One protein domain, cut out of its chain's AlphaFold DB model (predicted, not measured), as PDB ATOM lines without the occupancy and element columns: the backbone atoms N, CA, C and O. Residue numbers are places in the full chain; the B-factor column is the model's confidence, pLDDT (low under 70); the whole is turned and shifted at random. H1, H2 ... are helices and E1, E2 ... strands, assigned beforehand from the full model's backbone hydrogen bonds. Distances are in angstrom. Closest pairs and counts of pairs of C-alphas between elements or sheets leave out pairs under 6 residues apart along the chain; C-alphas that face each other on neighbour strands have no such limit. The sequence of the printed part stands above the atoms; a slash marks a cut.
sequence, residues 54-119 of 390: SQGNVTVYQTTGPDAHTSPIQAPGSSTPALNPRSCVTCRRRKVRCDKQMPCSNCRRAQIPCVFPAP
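This is residues 54 to 119 of the 390 residues of the protein "Zn(2)-C6 fungal-type domain-containing protein" of Fusarium kuroshium (UniProt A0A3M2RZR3). Little regular structure is present: two short antiparallel strands, E1 and E2, pair side by side at one side of the model, with E1 at the rim and the short helix H1 packed on E2, and loops make up most of the rest, among them the long stretch of residues 62 to 88 with no named element. The printed part has 66 residues with two named strands and two named helices, in the order E1, H1, H2, E2; the class is mixed, with 18 residues in named elements. It is compact, radius of gyration of the C-alphas 11.2 A, spanning 32 by 28 by 25 A.

E1, residues 58 to 61, and E2, residues 114 to 117, are antiparallel neighbours at 164 degrees; N 114 and O 61 are 3.0 A apart, within hydrogen-bond range. The closest C-alphas of H1, residues 89 to 93, and E2 are those of Val 89 and Val 115, 5.6 A apart. H1 and H2, residues 105 to 109, only just touch, with 3 pairs of C-alphas within 8 A, the closest Thr 90 and Cys 107 at 7.2 A. E1 and H2 are apart. In H1 and H2 every O i to N i+4 pair is within hydrogen-bond range.

E1 is 9.9 A long from C-alpha 58 at (29.161, -24.640, 36.160); E2 is 10.2 A long, ending at C-alpha 117 at (29.590, -27.257, 31.457). H1 and H2 each measure 6.0 A.

The C-alphas farthest apart, of Gly 77 and Arg 94, are 32.7 A apart. The printed part has no cut. The links E1 to H1 and H1 to H2 are long; H2 to E2 is tight. Residues 54 to 57, 75 to 79 and 119 have pLDDT under 70.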
ATOM      1  N   SER A  54      33.108 -21.018  41.805       56.78
ATOM      2  CA  SER A  54      32.245 -22.174  41.562       56.78
ATOM      3  C   SER A  54      30.815 -21.893  42.030       56.78
ATOM      4  O   SER A  54      30.360 -22.434  43.041       56.78
ATOM      5  N   GLN A  55      30.097 -21.043  41.297       49.81
ATOM      6  CA  GLN A  55      28.659 -20.847  41.498       49.81
ATOM      7  C   GLN A  55      27.879 -22.024  40.882       49.81
ATOM      8  O   GLN A  55      27.447 -22.001  39.729       49.81
ATOM      9  N   GLY A  56      27.718 -23.092  41.670       58.78
ATOM     10  CA  GLY A  56      26.919 -24.270  41.318       58.78
ATOM     11  C   GLY A  56      27.525 -25.162  40.224       58.78
ATOM     12  O   GLY A  56      28.739 -25.295  40.092       58.78
ATOM     13  N   ASN A  57      26.658 -25.812  39.435       68.19
ATOM     14  CA  ASN A  57      26.992 -26.879  38.469       68.19
ATOM     15  C   ASN A  57      27.703 -26.386  37.182       68.19
ATOM     16  O   ASN A  57      27.485 -26.930  36.092       68.19
ATOM     17  N   VAL A  58      28.501 -25.324  37.276       73.19
ATOM     18  CA  VAL A  58      29.161 -24.640  36.160       73.19
ATOM     19  C   VAL A  58      30.527 -24.144  36.626       73.19
ATOM     20  O   VAL A  58      30.645 -23.561  37.697       73.19
ATOM     21  N   THR A  59      31.566 -24.347  35.813       80.56
ATOM     22  CA  THR A  59      32.899 -23.800  36.102       80.56
ATOM     23  C   THR A  59      33.151 -22.593  35.206       80.56
ATOM     24  O   THR A  59      33.229 -22.728  33.978       80.56
ATOM     25  N   VAL A  60      33.239 -21.413  35.821       81.69
ATOM     26  CA  VAL A  60      33.458 -20.123  35.155       81.69
ATOM     27  C   VAL A  60      34.902 -19.684  35.380       81.69
ATOM     28  O   VAL A  60      35.356 -19.604  36.519       81.69
ATOM     29  N   TYR A  61      35.613 -19.385  34.294       80.19
ATOM     30  CA  TYR A  61      36.948 -18.791  34.343       80.19
ATOM     31  C   TYR A  61      36.905 -17.369  33.795       80.19
ATOM     32  O   TYR A  61      36.628 -17.160  32.608       80.19
ATOM     33  N   GLN A  62      37.196 -16.408  34.672       82.31
ATOM     34  CA  GLN A  62      37.350 -15.002  34.325       82.31
ATOM     35  C   GLN A  62      38.594 -14.847  33.436       82.31
ATOM     36  O   GLN A  62      39.693 -15.247  33.818       82.31
ATOM     37  N   THR A  63      38.434 -14.276  32.243       82.75
ATOM     38  CA  THR A  63      39.552 -13.908  31.345       82.75
ATOM     39  C   THR A  63      39.497 -12.417  30.993       82.75
ATOM     40  O   THR A  63      39.907 -12.011  29.907       82.75
ATOM     41  N   THR A  64      38.906 -11.630  31.890       80.31
ATOM     42  CA  THR A  64      38.554 -10.209  31.762       80.31
ATOM     43  C   THR A  64      38.770  -9.521  33.103       80.31
ATOM     44  O   THR A  64      38.389 -10.086  34.128       80.31
ATOM     45  N   GLY A  65      39.290  -8.293  33.093       79.56
ATOM     46  CA  GLY A  65      39.562  -7.529  34.314       79.56
ATOM     47  C   GLY A  65      40.906  -7.881  34.977       79.56
ATOM     48  O   GLY A  65      41.676  -8.663  34.414       79.56
ATOM     49  N   PRO A  66      41.205  -7.293  36.150       70.88
ATOM     50  CA  PRO A  66      42.491  -7.465  36.832       70.88
ATOM     51  C   PRO A  66      42.737  -8.909  37.300       70.88
ATOM     52  O   PRO A  66      43.861  -9.392  37.209       70.88
ATOM     53  N   ASP A  67      41.686  -9.632  37.694       71.31
ATOM     54  CA  ASP A  67      41.756 -11.028  38.163       71.31
ATOM     55  C   ASP A  67      41.689 -12.069  37.022       71.31
ATOM     56  O   ASP A  67      41.313 -13.228  37.223       71.31
ATOM     57  N   ALA A  68      41.999 -11.669  35.785       72.56
ATOM     58  CA  ALA A  68      41.906 -12.540  34.618       72.56
ATOM     59  C   ALA A  68      42.944 -13.676  34.644       72.56
ATOM     60  O   ALA A  68      44.155 -13.449  34.633       72.56
ATOM     61  N   HIS A  69      42.485 -14.925  34.536       71.94
ATOM     62  CA  HIS A  69      43.373 -16.064  34.326       71.94
ATOM     63  C   HIS A  69      43.919 -16.063  32.888       71.94
ATOM     64  O   HIS A  69      43.247 -16.466  31.935       71.94
ATOM     65  N   THR A  70      45.162 -15.613  32.726       71.44
ATOM     66  CA  THR A  70      45.865 -15.543  31.434       71.44
ATOM     67  C   THR A  70      46.680 -16.799  31.107       71.44
ATOM     68  O   THR A  70      46.968 -17.046  29.939       71.44
ATOM     69  N   SER A  71      46.997 -17.641  32.091       76.00
ATOM     70  CA  SER A  71      47.750 -18.889  31.889       76.00
ATOM     71  C   SER A  71      46.840 -20.125  31.896       76.00
ATOM     72  O   SER A  71      45.845 -20.138  32.623       76.00
ATOM     73  N   PRO A  72      47.159 -21.187  31.129       74.00
ATOM     74  CA  PRO A  72      46.481 -22.473  31.259       74.00
ATOM     75  C   PRO A  72      46.699 -23.068  32.655       74.00
ATOM     76  O   PRO A  72      47.833 -23.149  33.129       74.00
ATOM     77  N   ILE A  73      45.626 -23.535  33.288       74.38
ATOM     78  CA  ILE A  73      45.689 -24.297  34.537       74.38
ATOM     79  C   ILE A  73      46.335 -25.647  34.233       74.38
ATOM     80  O   ILE A  73      45.868 -26.366  33.352       74.38
ATOM     81  N   GLN A  74      47.401 -25.996  34.949       74.88
ATOM     82  CA  GLN A  74      48.047 -27.306  34.852       74.88
ATOM     83  C   GLN A  74      47.269 -28.333  35.682       74.88
ATOM     84  O   GLN A  74      46.741 -28.000  36.746       74.88
ATOM     85  N   ALA A  75      47.171 -29.575  35.205       67.50
ATOM     86  CA  ALA A  75      46.591 -30.639  36.022       67.50
ATOM     87  C   ALA A  75      47.579 -31.047  37.139       67.50
ATOM     88  O   ALA A  75      48.793 -31.059  36.907       67.50
ATOM     89  N   PRO A  76      47.097 -31.362  38.359       65.00
ATOM     90  CA  PRO A  76      47.967 -31.662  39.493       65.00
ATOM     91  C   PRO A  76      48.850 -32.880  39.195       65.00
ATOM     92  O   PRO A  76      48.346 -33.968  38.932       65.00
ATOM     93  N   GLY A  77      50.171 -32.681  39.233       66.62
ATOM     94  CA  GLY A  77      51.167 -33.715  38.933       66.62
ATOM     95  C   GLY A  77      51.620 -33.804  37.469       66.62
ATOM     96  O   GLY A  77      52.389 -34.705  37.145       66.62
ATOM     97  N   SER A  78      51.199 -32.895  36.580       65.06
ATOM     98  CA  SER A  78      51.612 -32.907  35.166       65.06
ATOM     99  C   SER A  78      51.931 -31.518  34.620       65.06
ATOM    100  O   SER A  78      51.216 -30.562  34.905       65.06
ATOM    101  N   SER A  79      52.931 -31.422  33.741       69.19
ATOM    102  CA  SER A  79      53.264 -30.193  33.000       69.19
ATOM    103  C   SER A  79      52.264 -29.846  31.886       69.19
ATOM    104  O   SER A  79      52.424 -28.839  31.195       69.19
ATOM    105  N   THR A  80      51.231 -30.667  31.685       71.06
ATOM    106  CA  THR A  80      50.197 -30.453  30.674       71.06
ATOM    107  C   THR A  80      49.014 -29.652  31.236       71.06
ATOM    108  O   THR A  80      48.651 -29.782  32.410       71.06
ATOM    109  N   PRO A  81      48.381 -28.798  30.409       71.81
ATOM    110  CA  PRO A  81      47.195 -28.062  30.820       71.81
ATOM    111  C   PRO A  81      46.025 -29.020  31.067       71.81
ATOM    112  O   PRO A  81      45.800 -29.950  30.293       71.81
ATOM    113  N   ALA A  82      45.239 -28.756  32.108       73.56
ATOM    114  CA  ALA A  82      44.011 -29.474  32.405       73.56
ATOM    115  C   ALA A  82      43.027 -29.343  31.227       73.56
ATOM    116  O   ALA A  82      42.575 -28.246  30.881       73.56
ATOM    117  N   LEU A  83      42.710 -30.475  30.592       77.56
ATOM    118  CA  LEU A  83      41.820 -30.542  29.433       77.56
ATOM    119  C   LEU A  83      40.406 -30.951  29.847       77.56
ATOM    120  O   LEU A  83      40.205 -31.951  30.535       77.56
ATOM    121  N   ASN A  84      39.404 -30.221  29.363       80.38
ATOM    122  CA  ASN A  84      38.004 -30.579  29.558       80.38
ATOM    123  C   ASN A  84      37.512 -31.531  28.441       80.38
ATOM    124  O   ASN A  84      37.759 -31.282  27.254       80.38
ATOM    125  N   PRO A  85      36.744 -32.595  28.750       78.50
ATOM    126  CA  PRO A  85      36.172 -33.466  27.720       78.50
ATOM    127  C   PRO A  85      35.222 -32.730  26.755       78.50
ATOM    128  O   PRO A  85      35.053 -33.161  25.610       78.50
ATOM    129  N   ARG A  86      34.627 -31.598  27.149       86.75
ATOM    130  CA  ARG A  86      33.673 -30.816  26.341       86.75
ATOM    131  C   ARG A  86      34.280 -29.497  25.859       86.75
ATOM    132  O   ARG A  86      35.204 -28.969  26.459       86.75
ATOM    133  N   SER A  87      33.753 -28.958  24.760       92.00
ATOM    134  CA  SER A  87      34.024 -27.570  24.371       92.00
ATOM    135  C   SER A  87      33.372 -26.601  25.362       92.00
ATOM    136  O   SER A  87      32.290 -26.882  25.886       92.00
ATOM    137  N   CYS A  88      34.006 -25.450  25.601       92.75
ATOM    138  CA  CYS A  88      33.402 -24.390  26.405       92.75
ATOM    139  C   CYS A  88      32.134 -23.837  25.724       92.75
ATOM    140  O   CYS A  88      31.985 -23.878  24.494       92.75
ATOM    141  N   VAL A  89      31.213 -23.305  26.528       93.50
ATOM    142  CA  VAL A  89      29.929 -22.752  26.071       93.50
ATOM    143  C   VAL A  89      30.156 -21.605  25.084       93.50
ATOM    144  O   VAL A  89      29.488 -21.548  24.055       93.50
ATOM    145  N   THR A  90      31.146 -20.750  25.342       94.00
ATOM    146  CA  THR A  90      31.493 -19.585  24.519       94.00
ATOM    147  C   THR A  90      31.920 -19.984  23.102       94.00
ATOM    148  O   THR A  90      31.322 -19.522  22.130       94.00
ATOM    149  N   CYS A  91      32.886 -20.900  22.949       94.81
ATOM    150  CA  CYS A  91      33.291 -21.393  21.628       94.81
ATOM    151  C   CYS A  91      32.178 -22.185  20.934       94.81
ATOM    152  O   CYS A  91      32.020 -22.066  19.721       94.81
ATOM    153  N   ARG A  92      31.370 -22.943  21.693       94.12
ATOM    154  CA  ARG A  92      30.215 -23.672  21.149       94.12
ATOM    155  C   ARG A  92      29.147 -22.726  20.587       94.12
ATOM    156  O   ARG A  92      28.687 -22.963  19.475       94.12
ATOM    157  N   ARG A  93      28.785 -21.658  21.311       93.62
ATOM    158  CA  ARG A  93      27.856 -20.609  20.839       93.62
ATOM    159  C   ARG A  93      28.403 -19.902  19.594       93.62
ATOM    160  O   ARG A  93      27.673 -19.718  18.631       93.62
ATOM    161  N   ARG A  94      29.705 -19.595  19.582       93.00
ATOM    162  CA  ARG A  94      30.411 -18.961  18.450       93.00
ATOM    163  C   ARG A  94      30.735 -19.900  17.280       93.00
ATOM    164  O   ARG A  94      31.313 -19.446  16.302       93.00
ATOM    165  N   LYS A  95      30.401 -21.196  17.370       93.19
ATOM    166  CA  LYS A  95      30.710 -22.236  16.366       93.19
ATOM    167  C   LYS A  95      32.205 -22.337  15.987       93.19
ATOM    168  O   LYS A  95      32.535 -22.827  14.912       93.19
ATOM    169  N   VAL A  96      33.120 -21.934  16.877       94.50
ATOM    170  CA  VAL A  96      34.580 -22.028  16.664       94.50
ATOM    171  C   VAL A  96      35.175 -23.253  17.362       94.50
ATOM    172  O   VAL A  96      34.689 -23.692  18.409       94.50
ATOM    173  N   ARG A  97      36.267 -23.803  16.813       93.00
ATOM    174  CA  ARG A  97      36.989 -24.936  17.419       93.00
ATOM    175  C   ARG A  97      37.487 -24.552  18.817       93.00
ATOM    176  O   ARG A  97      38.143 -23.531  18.987       93.00
ATOM    177  N   CYS A  98      37.181 -25.380  19.812       94.06
ATOM    178  CA  CYS A  98      37.686 -25.231  21.174       94.06
ATOM    179  C   CYS A  98      38.881 -26.169  21.376       94.06
ATOM    180  O   CYS A  98      38.782 -27.367  21.109       94.06
ATOM    181  N   ASP A  99      39.984 -25.622  21.876       92.81
ATOM    182  CA  ASP A  99      41.218 -26.319  22.253       92.81
ATOM    183  C   ASP A  99      41.117 -27.060  23.598       92.81
ATOM    184  O   ASP A  99      42.059 -27.741  23.987       92.81
ATOM    185  N   LYS A 100      39.969 -26.965  24.289       90.00
ATOM    186  CA  LYS A 100      39.613 -27.695  25.527       90.00
ATOM    187  C   LYS A 100      40.499 -27.425  26.753       90.00
ATOM    188  O   LYS A 100      40.167 -27.915  27.829       90.00
ATOM    189  N   GLN A 101      41.562 -26.637  26.616       89.25
ATOM    190  CA  GLN A 101      42.345 -26.100  27.727       89.25
ATOM    191  C   GLN A 101      41.498 -25.169  28.600       89.25
ATOM    192  O   GLN A 101      40.455 -24.666  28.175       89.25
ATOM    193  N   MET A 102      41.971 -24.917  29.816       82.31
ATOM    194  CA  MET A 102      41.250 -24.180  30.842       82.31
ATOM    195  C   MET A 102      42.107 -23.014  31.367       82.31
ATOM    196  O   MET A 102      43.096 -23.280  32.045       82.31
ATOM    197  N   PRO A 103      41.777 -21.743  31.064       90.44
ATOM    198  CA  PRO A 103      40.816 -21.295  30.053       90.44
ATOM    199  C   PRO A 103      41.293 -21.590  28.622       90.44
ATOM    200  O   PRO A 103      42.489 -21.680  28.337       90.44
ATOM    201  N   CYS A 104      40.340 -21.715  27.699       92.12
ATOM    202  CA  CYS A 104      40.621 -22.092  26.316       92.12
ATOM    203  C   CYS A 104      41.230 -20.915  25.531       92.12
ATOM    204  O   CYS A 104      40.863 -19.753  25.735       92.12
ATOM    205  N   SER A 105      42.153 -21.204  24.614       92.31
ATOM    206  CA  SER A 105      42.984 -20.213  23.918       92.31
ATOM    207  C   SER A 105      42.179 -19.182  23.126       92.31
ATOM    208  O   SER A 105      42.569 -18.018  23.076       92.31
ATOM    209  N   ASN A 106      41.033 -19.573  22.562       93.31
ATOM    210  CA  ASN A 106      40.140 -18.649  21.857       93.31
ATOM    211  C   ASN A 106      39.410 -17.695  22.815       93.31
ATOM    212  O   ASN A 106      39.332 -16.504  22.530       93.31
ATOM    213  N   CYS A 107      38.922 -18.181  23.962       93.56
ATOM    214  CA  CYS A 107      38.330 -17.329  25.003       93.56
ATOM    215  C   CYS A 107      39.362 -16.376  25.614       93.56
ATOM    216  O   CYS A 107      39.074 -15.195  25.782       93.56
ATOM    217  N   ARG A 108      40.580 -16.876  25.864       91.50
ATOM    218  CA  ARG A 108      41.713 -16.088  26.360       91.50
ATOM    219  C   ARG A 108      42.092 -14.961  25.395       91.50
ATOM    220  O   ARG A 108      42.152 -13.811  25.809       91.50
ATOM    221  N   ARG A 109      42.316 -15.271  24.111       90.88
ATOM    222  CA  ARG A 109      42.669 -14.268  23.082       90.88
ATOM    223  C   ARG A 109      41.566 -13.235  22.859       90.88
ATOM    224  O   ARG A 109      41.874 -12.081  22.611       90.88
ATOM    225  N   ALA A 110      40.306 -13.654  22.940       90.25
ATOM    226  CA  ALA A 110      39.159 -12.771  22.770       90.25
ATOM    227  C   ALA A 110      38.728 -12.062  24.068       90.25
ATOM    228  O   ALA A 110      37.699 -11.400  24.034       90.25
ATOM    229  N   GLN A 111      39.457 -12.241  25.182       89.81
ATOM    230  CA  GLN A 111      39.165 -11.665  26.502       89.81
ATOM    231  C   GLN A 111      37.679 -11.786  26.887       89.81
ATOM    232  O   GLN A 111      37.010 -10.792  27.138       89.81
ATOM    233  N   ILE A 112      37.134 -13.010  26.895       90.38
ATOM    234  CA  ILE A 112      35.717 -13.278  27.214       90.38
ATOM    235  C   ILE A 112      35.592 -14.514  28.110       90.38
ATOM    236  O   ILE A 112      36.194 -15.543  27.773       90.38
ATOM    237  N   PRO A 113      34.749 -14.475  29.168       91.25
ATOM    238  CA  PRO A 113      34.587 -15.559  30.136       91.25
ATOM    239  C   PRO A 113      34.514 -16.952  29.499       91.25
ATOM    240  O   PRO A 113      33.719 -17.237  28.590       91.25
ATOM    241  N   CYS A 114      35.371 -17.841  30.001       92.25
ATOM    242  CA  CYS A 114      35.495 -19.205  29.519       92.25
ATOM    243  C   CYS A 114      34.703 -20.143  30.435       92.25
ATOM    244  O   CYS A 114      35.170 -20.538  31.502       92.25
ATOM    245  N   VAL A 115      33.485 -20.485  30.018       91.81
ATOM    246  CA  VAL A 115      32.567 -21.315  30.809       91.81
ATOM    247  C   VAL A 115      32.561 -22.748  30.289       91.81
ATOM    248  O   VAL A 115      32.216 -22.980  29.126       91.81
ATOM    249  N   PHE A 116      32.885 -23.722  31.139       90.06
ATOM    250  CA  PHE A 116      32.750 -25.143  30.809       90.06
ATOM    251  C   PHE A 116      31.530 -25.754  31.522       90.06
ATOM    252  O   PHE A 116      31.343 -25.536  32.720       90.06
ATOM    253  N   PRO A 117      30.684 -26.533  30.816       84.81
ATOM    254  CA  PRO A 117      29.590 -27.257  31.457       84.81
ATOM    255  C   PRO A 117      30.161 -28.375  32.338       84.81
ATOM    256  O   PRO A 117      31.049 -29.102  31.888       84.81
ATOM    257  N   ALA A 118      29.638 -28.537  33.558       74.44
ATOM    258  CA  ALA A 118      30.184 -29.503  34.509       74.44
ATOM    259  C   ALA A 118      30.250 -30.939  33.938       74.44
ATOM    260  O   ALA A 118      29.307 -31.387  33.263       74.44
ATOM    261  N   PRO A 119      31.331 -31.691  34.227       63.75
ATOM    262  CA  PRO A 119      31.428 -33.121  33.950       63.75
ATOM    263  C   PRO A 119      30.558 -33.903  34.948       63.75
ATOM    264  O   PRO A 119      31.051 -34.578  35.842       63.75
TER     265      PRO A 119